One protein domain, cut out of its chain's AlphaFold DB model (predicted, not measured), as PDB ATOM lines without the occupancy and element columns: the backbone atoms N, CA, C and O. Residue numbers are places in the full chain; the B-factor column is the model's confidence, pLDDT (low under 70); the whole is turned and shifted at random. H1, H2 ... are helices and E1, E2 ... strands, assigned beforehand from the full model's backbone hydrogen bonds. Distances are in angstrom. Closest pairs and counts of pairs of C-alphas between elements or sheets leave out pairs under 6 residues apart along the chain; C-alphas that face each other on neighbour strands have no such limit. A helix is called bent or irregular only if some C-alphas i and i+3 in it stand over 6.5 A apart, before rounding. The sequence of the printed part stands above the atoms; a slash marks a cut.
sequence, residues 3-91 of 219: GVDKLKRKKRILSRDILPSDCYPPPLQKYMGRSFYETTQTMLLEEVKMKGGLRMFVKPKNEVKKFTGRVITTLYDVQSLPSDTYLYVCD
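Overview. This is residues 3 to 91 of the 219 residues of a protein of Ditylum brightwellii (UniProt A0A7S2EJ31). A small, twisted sheet of four strands has the helix H3 packed along one face, with the short helix H4 next to H3 and grazing the sheet. The first part of the printed chain reaches away from this body: residues 3 to 15 of H1 stick out as a helical arm, and residues 25 to 31, most of them in H2, stand free as well. The printed part has 89 residues, with four named helices and four named strands in the order H1 H2 E1 H3 E2 E3 H4 E4; the sheet's order is E1 E4 E2 E3, all antiparallel, and the class is mixed, helices and strands. The whole is only just loose, close to compact, with a radius of gyration of the C-alphas of 14.7 A and spans of 44 by 32 by 20 A.

Along the chain. In the sheet, E1 is residues 36 to 40, 13.3 A long, and E4 is residues 86 to 90, also 13.3 A, ending at C-alpha 90 (8.540, 11.513, -35.737). E2, residues 56 to 60, measures 13.4 A, and E3, residues 70 to 72, 6.3 A. H3 is residues 41 to 51, 15.3 A, and H4 is residues 75 to 79, 6.3 A. H1, residues 3 to 18, is the longest helix, 22.5 A from C-alpha 3 (17.570, 37.314, -9.779) to C-alpha 18 (26.013, 17.715, -16.949). H2, residues 26 to 31, measures 10.1 A and is irregular: C-alphas 27 and 30 are 7.2 A apart.

Arrangement. E4 and E2 are inner strands, antiparallel at 149 degrees, with N 90 and O 57 at 2.8 A, within hydrogen-bond range. Edge strand E1 is antiparallel to E4 at 151 degrees, with N 87 and O 39 at 2.8 A. E2 and the other edge strand, E3, form a hairpin, antiparallel at 128 degrees, with N 58 and O 70 at 2.8 A. The sheet is only just strongly twisted, with C-alphas up to 4.4 A off its best plane. H3 is on the sheet at a height of 10.7 A, over E4 and along the strands, at 0 degrees to E4 on the local plane; their closest C-alphas, of Gln 41 and Tyr 86, are 6.7 A apart. H3 and H4 touch, their closest C-alphas being those of Leu 45 and Val 78, 6.0 A apart. H4 only grazes the sheet, with residues 77 to 78. E1, H3, E2, with E4 between the two strands in the sheet, and E3, H4, E4, with E2 between the two strands in the sheet, are split strand-helix-strand units, in each of which a helix links two strands of one sheet that are not neighbours, and each has a right-handed crossover. H1 and H2 are apart, and neither is on the sheet. Each O i to N i+4 pair is within hydrogen-bond range in H1, H3 and H4; H2 has 0 of 2, and 2 of 3 O i to N i+3 pairs.

Size, cuts and confidence. The C-alphas of Gly 3 and Gly 52, the two farthest apart, are 44.8 A from each other. The printed part has no cut, and no link between named elements is long. The mean pLDDT of the printed part is 83.8; residues 3 to 17 and 64 to 65 are under 70.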
ATOM      1  N   GLY A   3      16.396  38.086 -10.219       42.47
ATOM      2  CA  GLY A   3      17.570  37.314  -9.779       42.47
ATOM      3  C   GLY A   3      17.302  35.813  -9.617       42.47
ATOM      4  O   GLY A   3      18.098  34.989 -10.060       42.47
ATOM      5  N   VAL A   4      16.146  35.454  -9.047       51.31
ATOM      6  CA  VAL A   4      15.779  34.057  -8.759       51.31
ATOM      7  C   VAL A   4      15.555  33.252 -10.046       51.31
ATOM      8  O   VAL A   4      16.040  32.128 -10.156       51.31
ATOM      9  N   ASP A   5      14.914  33.839 -11.059       50.19
ATOM     10  CA  ASP A   5      14.665  33.161 -12.339       50.19
ATOM     11  C   ASP A   5      15.928  32.997 -13.188       50.19
ATOM     12  O   ASP A   5      16.112  31.958 -13.824       50.19
ATOM     13  N   LYS A   6      16.858  33.963 -13.145       44.69
ATOM     14  CA  LYS A   6      18.177  33.825 -13.785       44.69
ATOM     15  C   LYS A   6      18.995  32.705 -13.139       44.69
ATOM     16  O   LYS A   6      19.608  31.916 -13.854       44.69
ATOM     17  N   LEU A   7      18.954  32.589 -11.809       44.16
ATOM     18  CA  LEU A   7      19.655  31.536 -11.073       44.16
ATOM     19  C   LEU A   7      19.057  30.147 -11.347       44.16
ATOM     20  O   LEU A   7      19.801  29.198 -11.588       44.16
ATOM     21  N   LYS A   8      17.720  30.029 -11.391       45.97
ATOM     22  CA  LYS A   8      17.018  28.792 -11.785       45.97
ATOM     23  C   LYS A   8      17.331  28.395 -13.229       45.97
ATOM     24  O   LYS A   8      17.603  27.228 -13.496       45.97
ATOM     25  N   ARG A   9      17.348  29.359 -14.157       45.12
ATOM     26  CA  ARG A   9      17.682  29.125 -15.571       45.12
ATOM     27  C   ARG A   9      19.135  28.686 -15.745       45.12
ATOM     28  O   ARG A   9      19.371  27.728 -16.470       45.12
ATOM     29  N   LYS A  10      20.079  29.323 -15.042       49.59
ATOM     30  CA  LYS A  10      21.500  28.944 -15.036       49.59
ATOM     31  C   LYS A  10      21.685  27.532 -14.464       49.59
ATOM     32  O   LYS A  10      22.256  26.695 -15.147       49.59
ATOM     33  N   LYS A  11      21.090  27.214 -13.303       52.50
ATOM     34  CA  LYS A  11      21.100  25.851 -12.725       52.50
ATOM     35  C   LYS A  11      20.519  24.793 -13.669       52.50
ATOM     36  O   LYS A  11      21.071  23.707 -13.747       52.50
ATOM     37  N   ARG A  12      19.448  25.117 -14.402       53.56
ATOM     38  CA  ARG A  12      18.810  24.207 -15.369       53.56
ATOM     39  C   ARG A  12      19.642  23.976 -16.636       53.56
ATOM     40  O   ARG A  12      19.574  22.898 -17.211       53.56
ATOM     41  N   ILE A  13      20.381  24.988 -17.091       52.38
ATOM     42  CA  ILE A  13      21.315  24.861 -18.220       52.38
ATOM     43  C   ILE A  13      22.502  23.998 -17.783       52.38
ATOM     44  O   ILE A  13      22.724  22.948 -18.367       52.38
ATOM     45  N   LEU A  14      23.124  24.331 -16.646       54.34
ATOM     46  CA  LEU A  14      24.203  23.535 -16.055       54.34
ATOM     47  C   LEU A  14      23.793  22.078 -15.794       54.34
ATOM     48  O   LEU A  14      24.561  21.172 -16.083       54.34
ATOM     49  N   SER A  15      22.577  21.816 -15.307       60.41
ATOM     50  CA  SER A  15      22.112  20.438 -15.111       60.41
ATOM     51  C   SER A  15      21.895  19.679 -16.422       60.41
ATOM     52  O   SER A  15      22.091  18.472 -16.437       60.41
ATOM     53  N   ARG A  16      21.489  20.361 -17.504       60.12
ATOM     54  CA  ARG A  16      21.327  19.750 -18.838       60.12
ATOM     55  C   ARG A  16      22.663  19.472 -19.515       60.12
ATOM     56  O   ARG A  16      22.769  18.476 -20.216       60.12
ATOM     57  N   ASP A  17      23.655  20.322 -19.275       64.69
ATOM     58  CA  ASP A  17      25.011  20.131 -19.795       64.69
ATOM     59  C   ASP A  17      25.732  18.991 -19.051       64.69
ATOM     60  O   ASP A  17      26.526  18.260 -19.634       64.69
ATOM     61  N   ILE A  18      25.435  18.800 -17.758       74.81
ATOM     62  CA  ILE A  18      26.013  17.715 -16.949       74.81
ATOM     63  C   ILE A  18      25.291  16.384 -17.184       74.81
ATOM     64  O   ILE A  18      25.952  15.351 -17.282       74.81
ATOM     65  N   LEU A  19      23.956  16.400 -17.253       81.44
ATOM     66  CA  LEU A  19      23.101  15.232 -17.472       81.44
ATOM     67  C   LEU A  19      22.238  15.476 -18.720       81.44
ATOM     68  O   LEU A  19      21.092  15.934 -18.600       81.44
ATOM     69  N   PRO A  20      22.781  15.197 -19.917       81.81
ATOM     70  CA  PRO A  20      22.024  15.272 -21.150       81.81
ATOM     71  C   PRO A  20      20.808  14.352 -21.065       81.81
ATOM     72  O   PRO A  20      20.905  13.177 -20.712       81.81
ATOM     73  N   SER A  21      19.647  14.904 -21.393       81.50
ATOM     74  CA  SER A  21      18.373  14.181 -21.407       81.50
ATOM     75  C   SER A  21      17.819  13.971 -22.814       81.50
ATOM     76  O   SER A  21      16.769  13.353 -22.962       81.50
ATOM     77  N   ASP A  22      18.464  14.567 -23.818       88.31
ATOM     78  CA  ASP A  22      18.009  14.539 -25.202       88.31
ATOM     79  C   ASP A  22      18.401  13.210 -25.854       88.31
ATOM     80  O   ASP A  22      19.581  12.880 -25.952       88.31
ATOM     81  N   CYS A  23      17.402  12.447 -26.296       89.19
ATOM     82  CA  CYS A  23      17.608  11.161 -26.957       89.19
ATOM     83  C   CYS A  23      18.047  11.286 -28.427       89.19
ATOM     84  O   CYS A  23      18.469  10.287 -29.011       89.19
ATOM     85  N   TYR A  24      17.983  12.488 -29.016       92.56
ATOM     86  CA  TYR A  24      18.407  12.780 -30.388       92.56
ATOM     87  C   TYR A  24      19.329  14.008 -30.432       92.56
ATOM     88  O   TYR A  24      18.970  15.034 -31.026       92.56
ATOM     89  N   PRO A  25      20.534  13.937 -29.829       93.06
ATOM     90  CA  PRO A  25      21.460  15.059 -29.872       93.06
ATOM     91  C   PRO A  25      21.776  15.426 -31.337       93.06
ATOM     92  O   PRO A  25      21.861  14.530 -32.185       93.06
ATOM     93  N   PRO A  26      21.973  16.717 -31.669       94.88
ATOM     94  CA  PRO A  26      22.088  17.188 -33.053       94.88
ATOM     95  C   PRO A  26      23.044  16.411 -33.977       94.88
ATOM     96  O   PRO A  26      22.647  16.147 -35.114       94.88
ATOM     97  N   PRO A  27      24.247  15.968 -33.543       96.94
ATOM     98  CA  PRO A  27      25.146  15.178 -34.394       96.94
ATOM     99  C   PRO A  27      24.535  13.857 -34.879       96.94
ATOM    100  O   PRO A  27      24.924  13.337 -35.925       96.94
ATOM    101  N   LEU A  28      23.567  13.322 -34.128       97.38
ATOM    102  CA  LEU A  28      22.981  12.011 -34.360       97.38
ATOM    103  C   LEU A  28      21.676  12.038 -35.170       97.38
ATOM    104  O   LEU A  28      21.269  11.011 -35.711       97.38
ATOM    105  N   GLN A  29      21.025  13.194 -35.302       96.38
ATOM    106  CA  GLN A  29      19.686  13.306 -35.903       96.38
ATOM    107  C   GLN A  29      19.626  12.803 -37.353       96.38
ATOM    108  O   GLN A  29      18.647  12.179 -37.760       96.38
ATOM    109  N   LYS A  30      20.706  12.986 -38.125       97.19
ATOM    110  CA  LYS A  30      20.802  12.504 -39.515       97.19
ATOM    111  C   LYS A  30      20.764  10.976 -39.656       97.19
ATOM    112  O   LYS A  30      20.483  10.483 -40.742       97.19
ATOM    113  N   TYR A  31      21.013  10.230 -38.580       98.00
ATOM    114  CA  TYR A  31      20.980   8.765 -38.580       98.00
ATOM    115  C   TYR A  31      19.593   8.190 -38.294       98.00
ATOM    116  O   TYR A  31      19.408   6.984 -38.402       98.00
ATOM    117  N   MET A  32      18.607   9.019 -37.943       96.56
ATOM    118  CA  MET A  32      17.259   8.550 -37.605       96.56
ATOM    119  C   MET A  32      16.491   7.995 -38.815       96.56
ATOM    120  O   MET A  32      15.536   7.248 -38.624       96.56
ATOM    121  N   GLY A  33      16.863   8.386 -40.042       94.56
ATOM    122  CA  GLY A  33      16.208   7.942 -41.282       94.56
ATOM    123  C   GLY A  33      14.717   8.282 -41.381       94.56
ATOM    124  O   GLY A  33      13.979   7.612 -42.094       94.56
ATOM    125  N   ARG A  34      14.259   9.295 -40.642       93.56
ATOM    126  CA  ARG A  34      12.861   9.743 -40.591       93.56
ATOM    127  C   ARG A  34      12.785  11.238 -40.336       93.56
ATOM    128  O   ARG A  34      13.675  11.790 -39.683       93.56
ATOM    129  N   SER A  35      11.720  11.888 -40.799       94.56
ATOM    130  CA  SER A  35      11.465  13.272 -40.420       94.56
ATOM    131  C   SER A  35      10.982  13.346 -38.975       94.56
ATOM    132  O   SER A  35      10.370  12.419 -38.432       94.56
ATOM    133  N   PHE A  36      11.289  14.467 -38.330       95.06
ATOM    134  CA  PHE A  36      10.780  14.780 -37.008       95.06
ATOM    135  C   PHE A  36      10.637  16.288 -36.835       95.06
ATOM    136  O   PHE A  36      11.268  17.077 -37.539       95.06
ATOM    137  N   TYR A  37       9.822  16.679 -35.866       96.00
ATOM    138  CA  TYR A  37       9.730  18.051 -35.392       96.00
ATOM    139  C   TYR A  37       9.503  18.079 -33.882       96.00
ATOM    140  O   TYR A  37       9.167  17.072 -33.250       96.00
ATOM    141  N   GLU A  38       9.728  19.250 -33.301       95.56
ATOM    142  CA  GLU A  38       9.552  19.498 -31.876       95.56
ATOM    143  C   GLU A  38       8.259  20.260 -31.631       95.56
ATOM    144  O   GLU A  38       7.931  21.205 -32.347       95.56
ATOM    145  N   THR A  39       7.529  19.863 -30.596       95.50
ATOM    146  CA  THR A  39       6.271  20.511 -30.216       95.50
ATOM    147  C   THR A  39       6.003  20.321 -28.724       95.50
ATOM    148  O   THR A  39       6.814  19.739 -27.996       95.50
ATOM    149  N   THR A  40       4.871  20.820 -28.241       95.56
ATOM    150  CA  THR A  40       4.348  20.487 -26.914       95.56
ATOM    151  C   THR A  40       3.137  19.574 -27.043       95.56
ATOM    152  O   THR A  40       2.496  19.519 -28.092       95.56
ATOM    153  N   GLN A  41       2.793  18.870 -25.966       94.56
ATOM    154  CA  GLN A  41       1.561  18.079 -25.912       94.56
ATOM    155  C   GLN A  41       0.328  18.916 -26.302       94.56
ATOM    156  O   GLN A  41      -0.486  18.458 -27.100       94.56
ATOM    157  N   THR A  42       0.247  20.159 -25.815       94.81
ATOM    158  CA  THR A  42      -0.853  21.093 -26.088       94.81
ATOM    159  C   THR A  42      -0.959  21.434 -27.577       94.81
ATOM    160  O   THR A  42      -2.031  21.305 -28.164       94.81
ATOM    161  N   MET A  43       0.162  21.776 -28.221       95.00
ATOM    162  CA  MET A  43       0.196  22.097 -29.654       95.00
ATOM    163  C   MET A  43      -0.076  20.865 -30.530       95.00
ATOM    164  O   MET A  43      -0.785  20.958 -31.530       95.00
ATOM    165  N   LEU A  44       0.433  19.689 -30.143       95.00
ATOM    166  CA  LEU A  44       0.133  18.432 -30.835       95.00
ATOM    167  C   LEU A  44      -1.363  18.096 -30.761       95.00
ATOM    168  O   LEU A  44      -1.943  17.631 -31.738       95.00
ATOM    169  N   LEU A  45      -2.007  18.344 -29.618       94.44
ATOM    170  CA  LEU A  45      -3.440  18.112 -29.462       94.44
ATOM    171  C   LEU A  45      -4.259  18.988 -30.421       94.44
ATOM    172  O   LEU A  45      -5.212  18.498 -31.026       94.44
ATOM    173  N   GLU A  46      -3.902  20.263 -30.571       93.81
ATOM    174  CA  GLU A  46      -4.531  21.172 -31.538       93.81
ATOM    175  C   GLU A  46      -4.312  20.703 -32.978       93.81
ATOM    176  O   GLU A  46      -5.259  20.641 -33.763       93.81
ATOM    177  N   GLU A  47      -3.092  20.289 -33.309       92.44
ATOM    178  CA  GLU A  47      -2.751  19.777 -34.633       92.44
ATOM    179  C   GLU A  47      -3.589  18.546 -35.012       92.44
ATOM    180  O   GLU A  47      -4.163  18.494 -36.102       92.44
ATOM    181  N   VAL A  48      -3.713  17.574 -34.103       91.69
ATOM    182  CA  VAL A  48      -4.499  16.350 -34.335       91.69
ATOM    183  C   VAL A  48      -5.988  16.672 -34.477       91.69
ATOM    184  O   VAL A  48      -6.655  16.070 -35.321       91.69
ATOM    185  N   LYS A  49      -6.511  17.647 -33.714       92.12
ATOM    186  CA  LYS A  49      -7.902  18.121 -33.853       92.12
ATOM    187  C   LYS A  49      -8.148  18.736 -35.228       92.12
ATOM    188  O   LYS A  49      -9.164  18.438 -35.843       92.12
ATOM    189  N   MET A  50      -7.218  19.562 -35.706       90.19
ATOM    190  CA  MET A  50      -7.337  20.252 -36.994       90.19
ATOM    191  C   MET A  50      -7.201  19.303 -38.189       90.19
ATOM    192  O   MET A  50      -7.916  19.457 -39.174       90.19
ATOM    193  N   LYS A  51      -6.297  18.320 -38.112       87.12
ATOM    194  CA  LYS A  51      -6.031  17.372 -39.208       87.12
ATOM    195  C   LYS A  51      -7.003  16.186 -39.263       87.12
ATOM    196  O   LYS A  51      -6.994  15.458 -40.248       87.12
ATOM    197  N   GLY A  52      -7.832  15.984 -38.235       76.94
ATOM    198  CA  GLY A  52      -8.777  14.862 -38.169       76.94
ATOM    199  C   GLY A  52      -8.129  13.509 -37.840       76.94
ATOM    200  O   GLY A  52      -8.723  12.469 -38.109       76.94
ATOM    201  N   GLY A  53      -6.926  13.516 -37.258       76.00
ATOM    202  CA  GLY A  53      -6.137  12.320 -36.948       76.00
ATOM    203  C   GLY A  53      -4.711  12.385 -37.500       76.00
ATOM    204  O   GLY A  53      -4.440  13.044 -38.500       76.00
ATOM    205  N   LEU A  54      -3.783  11.705 -36.825       83.12
ATOM    206  CA  LEU A  54      -2.369  11.590 -37.197       83.12
ATOM    207  C   LEU A  54      -1.867  10.219 -36.745       83.12
ATOM    208  O   LEU A  54      -2.220   9.781 -35.654       83.12
ATOM    209  N   ARG A  55      -1.019   9.569 -37.553       92.38
ATOM    210  CA  ARG A  55      -0.287   8.357 -37.157       92.38
ATOM    211  C   ARG A  55       1.202   8.661 -37.050       92.38
ATOM    212  O   ARG A  55       1.933   8.506 -38.022       92.38
ATOM    213  N   MET A  56       1.643   9.080 -35.867       94.31
ATOM    214  CA  MET A  56       3.021   9.527 -35.625       94.31
ATOM    215  C   MET A  56       3.607   8.871 -34.378       94.31
ATOM    216  O   MET A  56       2.890   8.591 -33.419       94.31
ATOM    217  N   PHE A  57       4.920   8.648 -34.370       95.94
ATOM    218  CA  PHE A  57       5.635   8.220 -33.173       95.94
ATOM    219  C   PHE A  57       5.968   9.441 -32.312       95.94
ATOM    220  O   PHE A  57       6.538  10.410 -32.805       95.94
ATOM    221  N   VAL A  58       5.633   9.394 -31.024       94.81
ATOM    222  CA  VAL A  58       5.797  10.516 -30.092       94.81
ATOM    223  C   VAL A  58       6.592  10.089 -28.868       94.81
ATOM    224  O   VAL A  58       6.358   9.017 -28.307       94.81
ATOM    225  N   LYS A  59       7.524  10.942 -28.426       93.19
ATOM    226  CA  LYS A  59       8.420  10.684 -27.288       93.19
ATOM    227  C   LYS A  59       8.773  11.979 -26.541       93.19
ATOM    228  O   LYS A  59       8.849  13.024 -27.191       93.19
ATOM    229  N   PRO A  60       9.003  11.964 -25.211       91.75
ATOM    230  CA  PRO A  60       9.469  13.162 -24.513       91.75
ATOM    231  C   PRO A  60      10.885  13.547 -24.965       91.75
ATOM    232  O   PRO A  60      11.743  12.682 -25.127       91.75
ATOM    233  N   LYS A  61      11.135  14.850 -25.125       87.06
ATOM    234  CA  LYS A  61      12.453  15.386 -25.505       87.06
ATOM    235  C   LYS A  61      13.378  15.624 -24.306       87.06
ATOM    236  O   LYS A  61      14.540  15.252 -24.326       87.06
ATOM    237  N   ASN A  62      12.876  16.311 -23.278       75.56
ATOM    238  CA  ASN A  62      13.716  16.938 -22.245       75.56
ATOM    239  C   ASN A  62      13.667  16.241 -20.876       75.56
ATOM    240  O   ASN A  62      14.238  16.745 -19.912       75.56
ATOM    241  N   GLU A  63      12.918  15.149 -20.758       72.00
ATOM    242  CA  GLU A  63      12.652  14.485 -19.484       72.00
ATOM    243  C   GLU A  63      12.860  12.985 -19.659       72.00
ATOM    244  O   GLU A  63      12.050  12.292 -20.283       72.00
ATOM    245  N   VAL A  64      13.978  12.497 -19.116       69.12
ATOM    246  CA  VAL A  64      14.372  11.092 -19.217       69.12
ATOM    247  C   VAL A  64      13.276  10.208 -18.631       69.12
ATOM    248  O   VAL A  64      12.871  10.383 -17.483       69.12
ATOM    249  N   LYS A  65      12.795   9.257 -19.441       69.00
ATOM    250  CA  LYS A  65      11.798   8.240 -19.063       69.00
ATOM    251  C   LYS A  65      10.461   8.796 -18.537       69.00
ATOM    252  O   LYS A  65       9.736   8.059 -17.878       69.00
ATOM    253  N   LYS A  66      10.076  10.043 -18.870       78.81
ATOM    254  CA  LYS A  66       8.746  10.587 -18.500       78.81
ATOM    255  C   LYS A  66       7.600   9.695 -18.988       78.81
ATOM    256  O   LYS A  66       6.617   9.498 -18.284       78.81
ATOM    257  N   PHE A  67       7.746   9.149 -20.192       86.50
ATOM    258  CA  PHE A  67       6.954   8.039 -20.705       86.50
ATOM    259  C   PHE A  67       7.719   7.321 -21.824       86.50
ATOM    260  O   PHE A  67       8.576   7.915 -22.484       86.50
ATOM    261  N   THR A  68       7.395   6.050 -22.062       86.06
ATOM    262  CA  THR A  68       7.916   5.290 -23.206       86.06
ATOM    263  C   THR A  68       7.288   5.795 -24.498       86.06
ATOM    264  O   THR A  68       6.058   5.849 -24.599       86.06
ATOM    265  N   GLY A  69       8.129   6.146 -25.475       89.69
ATOM    266  CA  GLY A  69       7.672   6.627 -26.776       89.69
ATOM    267  C   GLY A  69       6.686   5.654 -27.425       89.69
ATOM    268  O   GLY A  69       6.835   4.438 -27.307       89.69
ATOM    269  N   ARG A  70       5.647   6.189 -28.063       93.00
ATOM    270  CA  ARG A  70       4.507   5.410 -28.560       93.00
ATOM    271  C   ARG A  70       3.950   5.999 -29.844       93.00
ATOM    272  O   ARG A  70       4.123   7.186 -30.108       93.00
ATOM    273  N   VAL A  71       3.264   5.172 -30.626       94.81
ATOM    274  CA  VAL A  71       2.504   5.646 -31.785       94.81
ATOM    275  C   VAL A  71       1.192   6.245 -31.291       94.81
ATOM    276  O   VAL A  71       0.468   5.613 -30.528       94.81
ATOM    277  N   ILE A  72       0.916   7.467 -31.719       93.06
ATOM    278  CA  ILE A  72      -0.349   8.168 -31.523       93.06
ATOM    279  C   ILE A  72      -1.172   7.951 -32.785       93.06
ATOM    280  O   ILE A  72      -0.649   8.138 -33.882       93.06
ATOM    281  N   THR A  73      -2.426   7.540 -32.623       91.12
ATOM    282  CA  THR A  73      -3.388   7.330 -33.720       91.12
ATOM    283  C   THR A  73      -4.692   8.090 -33.511       91.12
ATOM    284  O   THR A  73      -5.401   8.394 -34.469       91.12
ATOM    285  N   THR A  74      -5.004   8.424 -32.259       90.25
ATOM    286  CA  THR A  74      -6.246   9.077 -31.856       90.25
ATOM    287  C   THR A  74      -5.977  10.341 -31.043       90.25
ATOM    288  O   THR A  74      -4.898  10.542 -30.485       90.25
ATOM    289  N   LEU A  75      -6.999  11.191 -30.921       91.62
ATOM    290  CA  LEU A  75      -6.970  12.329 -29.996       91.62
ATOM    291  C   LEU A  75      -6.757  11.894 -28.542       91.62
ATOM    292  O   LEU A  75      -6.044  12.568 -27.799       91.62
ATOM    293  N   TYR A  76      -7.349  10.764 -28.151       91.38
ATOM    294  CA  TYR A  76      -7.226  10.221 -26.803       91.38
ATOM    295  C   TYR A  76      -5.779   9.842 -26.472       91.38
ATOM    296  O   TYR A  76      -5.297  10.134 -25.378       91.38
ATOM    297  N   ASP A  77      -5.049   9.285 -27.443       92.94
ATOM    298  CA  ASP A  77      -3.636   8.947 -27.263       92.94
ATOM    299  C   ASP A  77      -2.820  10.191 -26.879       92.94
ATOM    300  O   ASP A  77      -2.003  10.128 -25.960       92.94
ATOM    301  N   VAL A  78      -3.084  11.342 -27.512       93.12
ATOM    302  CA  VAL A  78      -2.430  12.620 -27.173       93.12
ATOM    303  C   VAL A  78      -2.859  13.119 -25.798       93.12
ATOM    304  O   VAL A  78      -2.022  13.572 -25.021       93.12
ATOM    305  N   GLN A  79      -4.154  13.042 -25.478       93.31
ATOM    306  CA  GLN A  79      -4.693  13.463 -24.178       93.31
ATOM    307  C   GLN A  79      -4.137  12.634 -23.015       93.31
ATOM    308  O   GLN A  79      -4.045  13.140 -21.901       93.31
ATOM    309  N   SER A  80      -3.744  11.384 -23.272       93.12
ATOM    310  CA  SER A  80      -3.103  10.516 -22.281       93.12
ATOM    311  C   SER A  80      -1.654  10.907 -21.962       93.12
ATOM    312  O   SER A  80      -1.090  10.436 -20.972       93.12
ATOM    313  N   LEU A  81      -1.029  11.750 -22.792       92.81
ATOM    314  CA  LEU A  81       0.318  12.256 -22.542       92.81
ATOM    315  C   LEU A  81       0.281  13.336 -21.449       92.81
ATOM    316  O   LEU A  81      -0.651  14.139 -21.420       92.81
ATOM    317  N   PRO A  82       1.308  13.431 -20.584       91.81
ATOM    318  CA  PRO A  82       1.348  14.477 -19.567       91.81
ATOM    319  C   PRO A  82       1.317  15.878 -20.194       91.81
ATOM    320  O   PRO A  82       2.079  16.158 -21.129       91.81
ATOM    321  N   SER A  83       0.473  16.759 -19.655       88.25
ATOM    322  CA  SER A  83       0.284  18.128 -20.149       88.25
ATOM    323  C   SER A  83       1.594  18.918 -20.225       88.25
ATOM    324  O   SER A  83       2.509  18.703 -19.426       88.25
ATOM    325  N   ASP A  84       1.683  19.814 -21.212       84.81
ATOM    326  CA  ASP A  84       2.823  20.717 -21.462       84.81
ATOM    327  C   ASP A  84       4.197  20.032 -21.581       84.81
ATOM    328  O   ASP A  84       5.251  20.662 -21.470       84.81
ATOM    329  N   THR A  85       4.212  18.726 -21.852       91.69
ATOM    330  CA  THR A  85       5.453  18.004 -22.130       91.69
ATOM    331  C   THR A  85       6.033  18.464 -23.462       91.69
ATOM    332  O   THR A  85       5.308  18.550 -24.450       91.69
ATOM    333  N   TYR A  86       7.346  18.709 -23.500       93.25
ATOM    334  CA  TYR A  86       8.090  18.905 -24.747       93.25
ATOM    335  C   TYR A  86       8.326  17.565 -25.438       93.25
ATOM    336  O   TYR A  86       8.871  16.636 -24.833       93.25
ATOM    337  N   LEU A  87       7.942  17.486 -26.706       94.62
ATOM    338  CA  LEU A  87       7.850  16.254 -27.472       94.62
ATOM    339  C   LEU A  87       8.712  16.308 -28.725       94.62
ATOM    340  O   LEU A  87       8.788  17.338 -29.393       94.62
ATOM    341  N   TYR A  88       9.263  15.149 -29.068       95.75
ATOM    342  CA  TYR A  88       9.565  14.797 -30.444       95.75
ATOM    343  C   TYR A  88       8.355  14.112 -31.067       95.75
ATOM    344  O   TYR A  88       7.789  13.191 -30.470       95.75
ATOM    345  N   VAL A  89       7.996  14.544 -32.274       95.62
ATOM    346  CA  VAL A  89       7.025  13.879 -33.144       95.62
ATOM    347  C   VAL A  89       7.765  13.440 -34.398       95.62
ATOM    348  O   VAL A  89       8.371  14.265 -35.074       95.62
ATOM    349  N   CYS A  90       7.756  12.141 -34.678       95.06
ATOM    350  CA  CYS A  90       8.540  11.513 -35.737       95.06
ATOM    351  C   CYS A  90       7.650  10.664 -36.645       95.06
ATOM    352  O   CYS A  90       6.657  10.090 -36.179       95.06
ATOM    353  N   ASP A  91       8.063  10.484 -37.900       94.50
ATOM    354  CA  ASP A  91       7.445   9.464 -38.746       94.50
ATOM    355  C   ASP A  91       7.589   8.077 -38.100       94.50
ATOM    356  O   ASP A  91       8.556   7.764 -37.383       94.50
TER     357      ASP A  91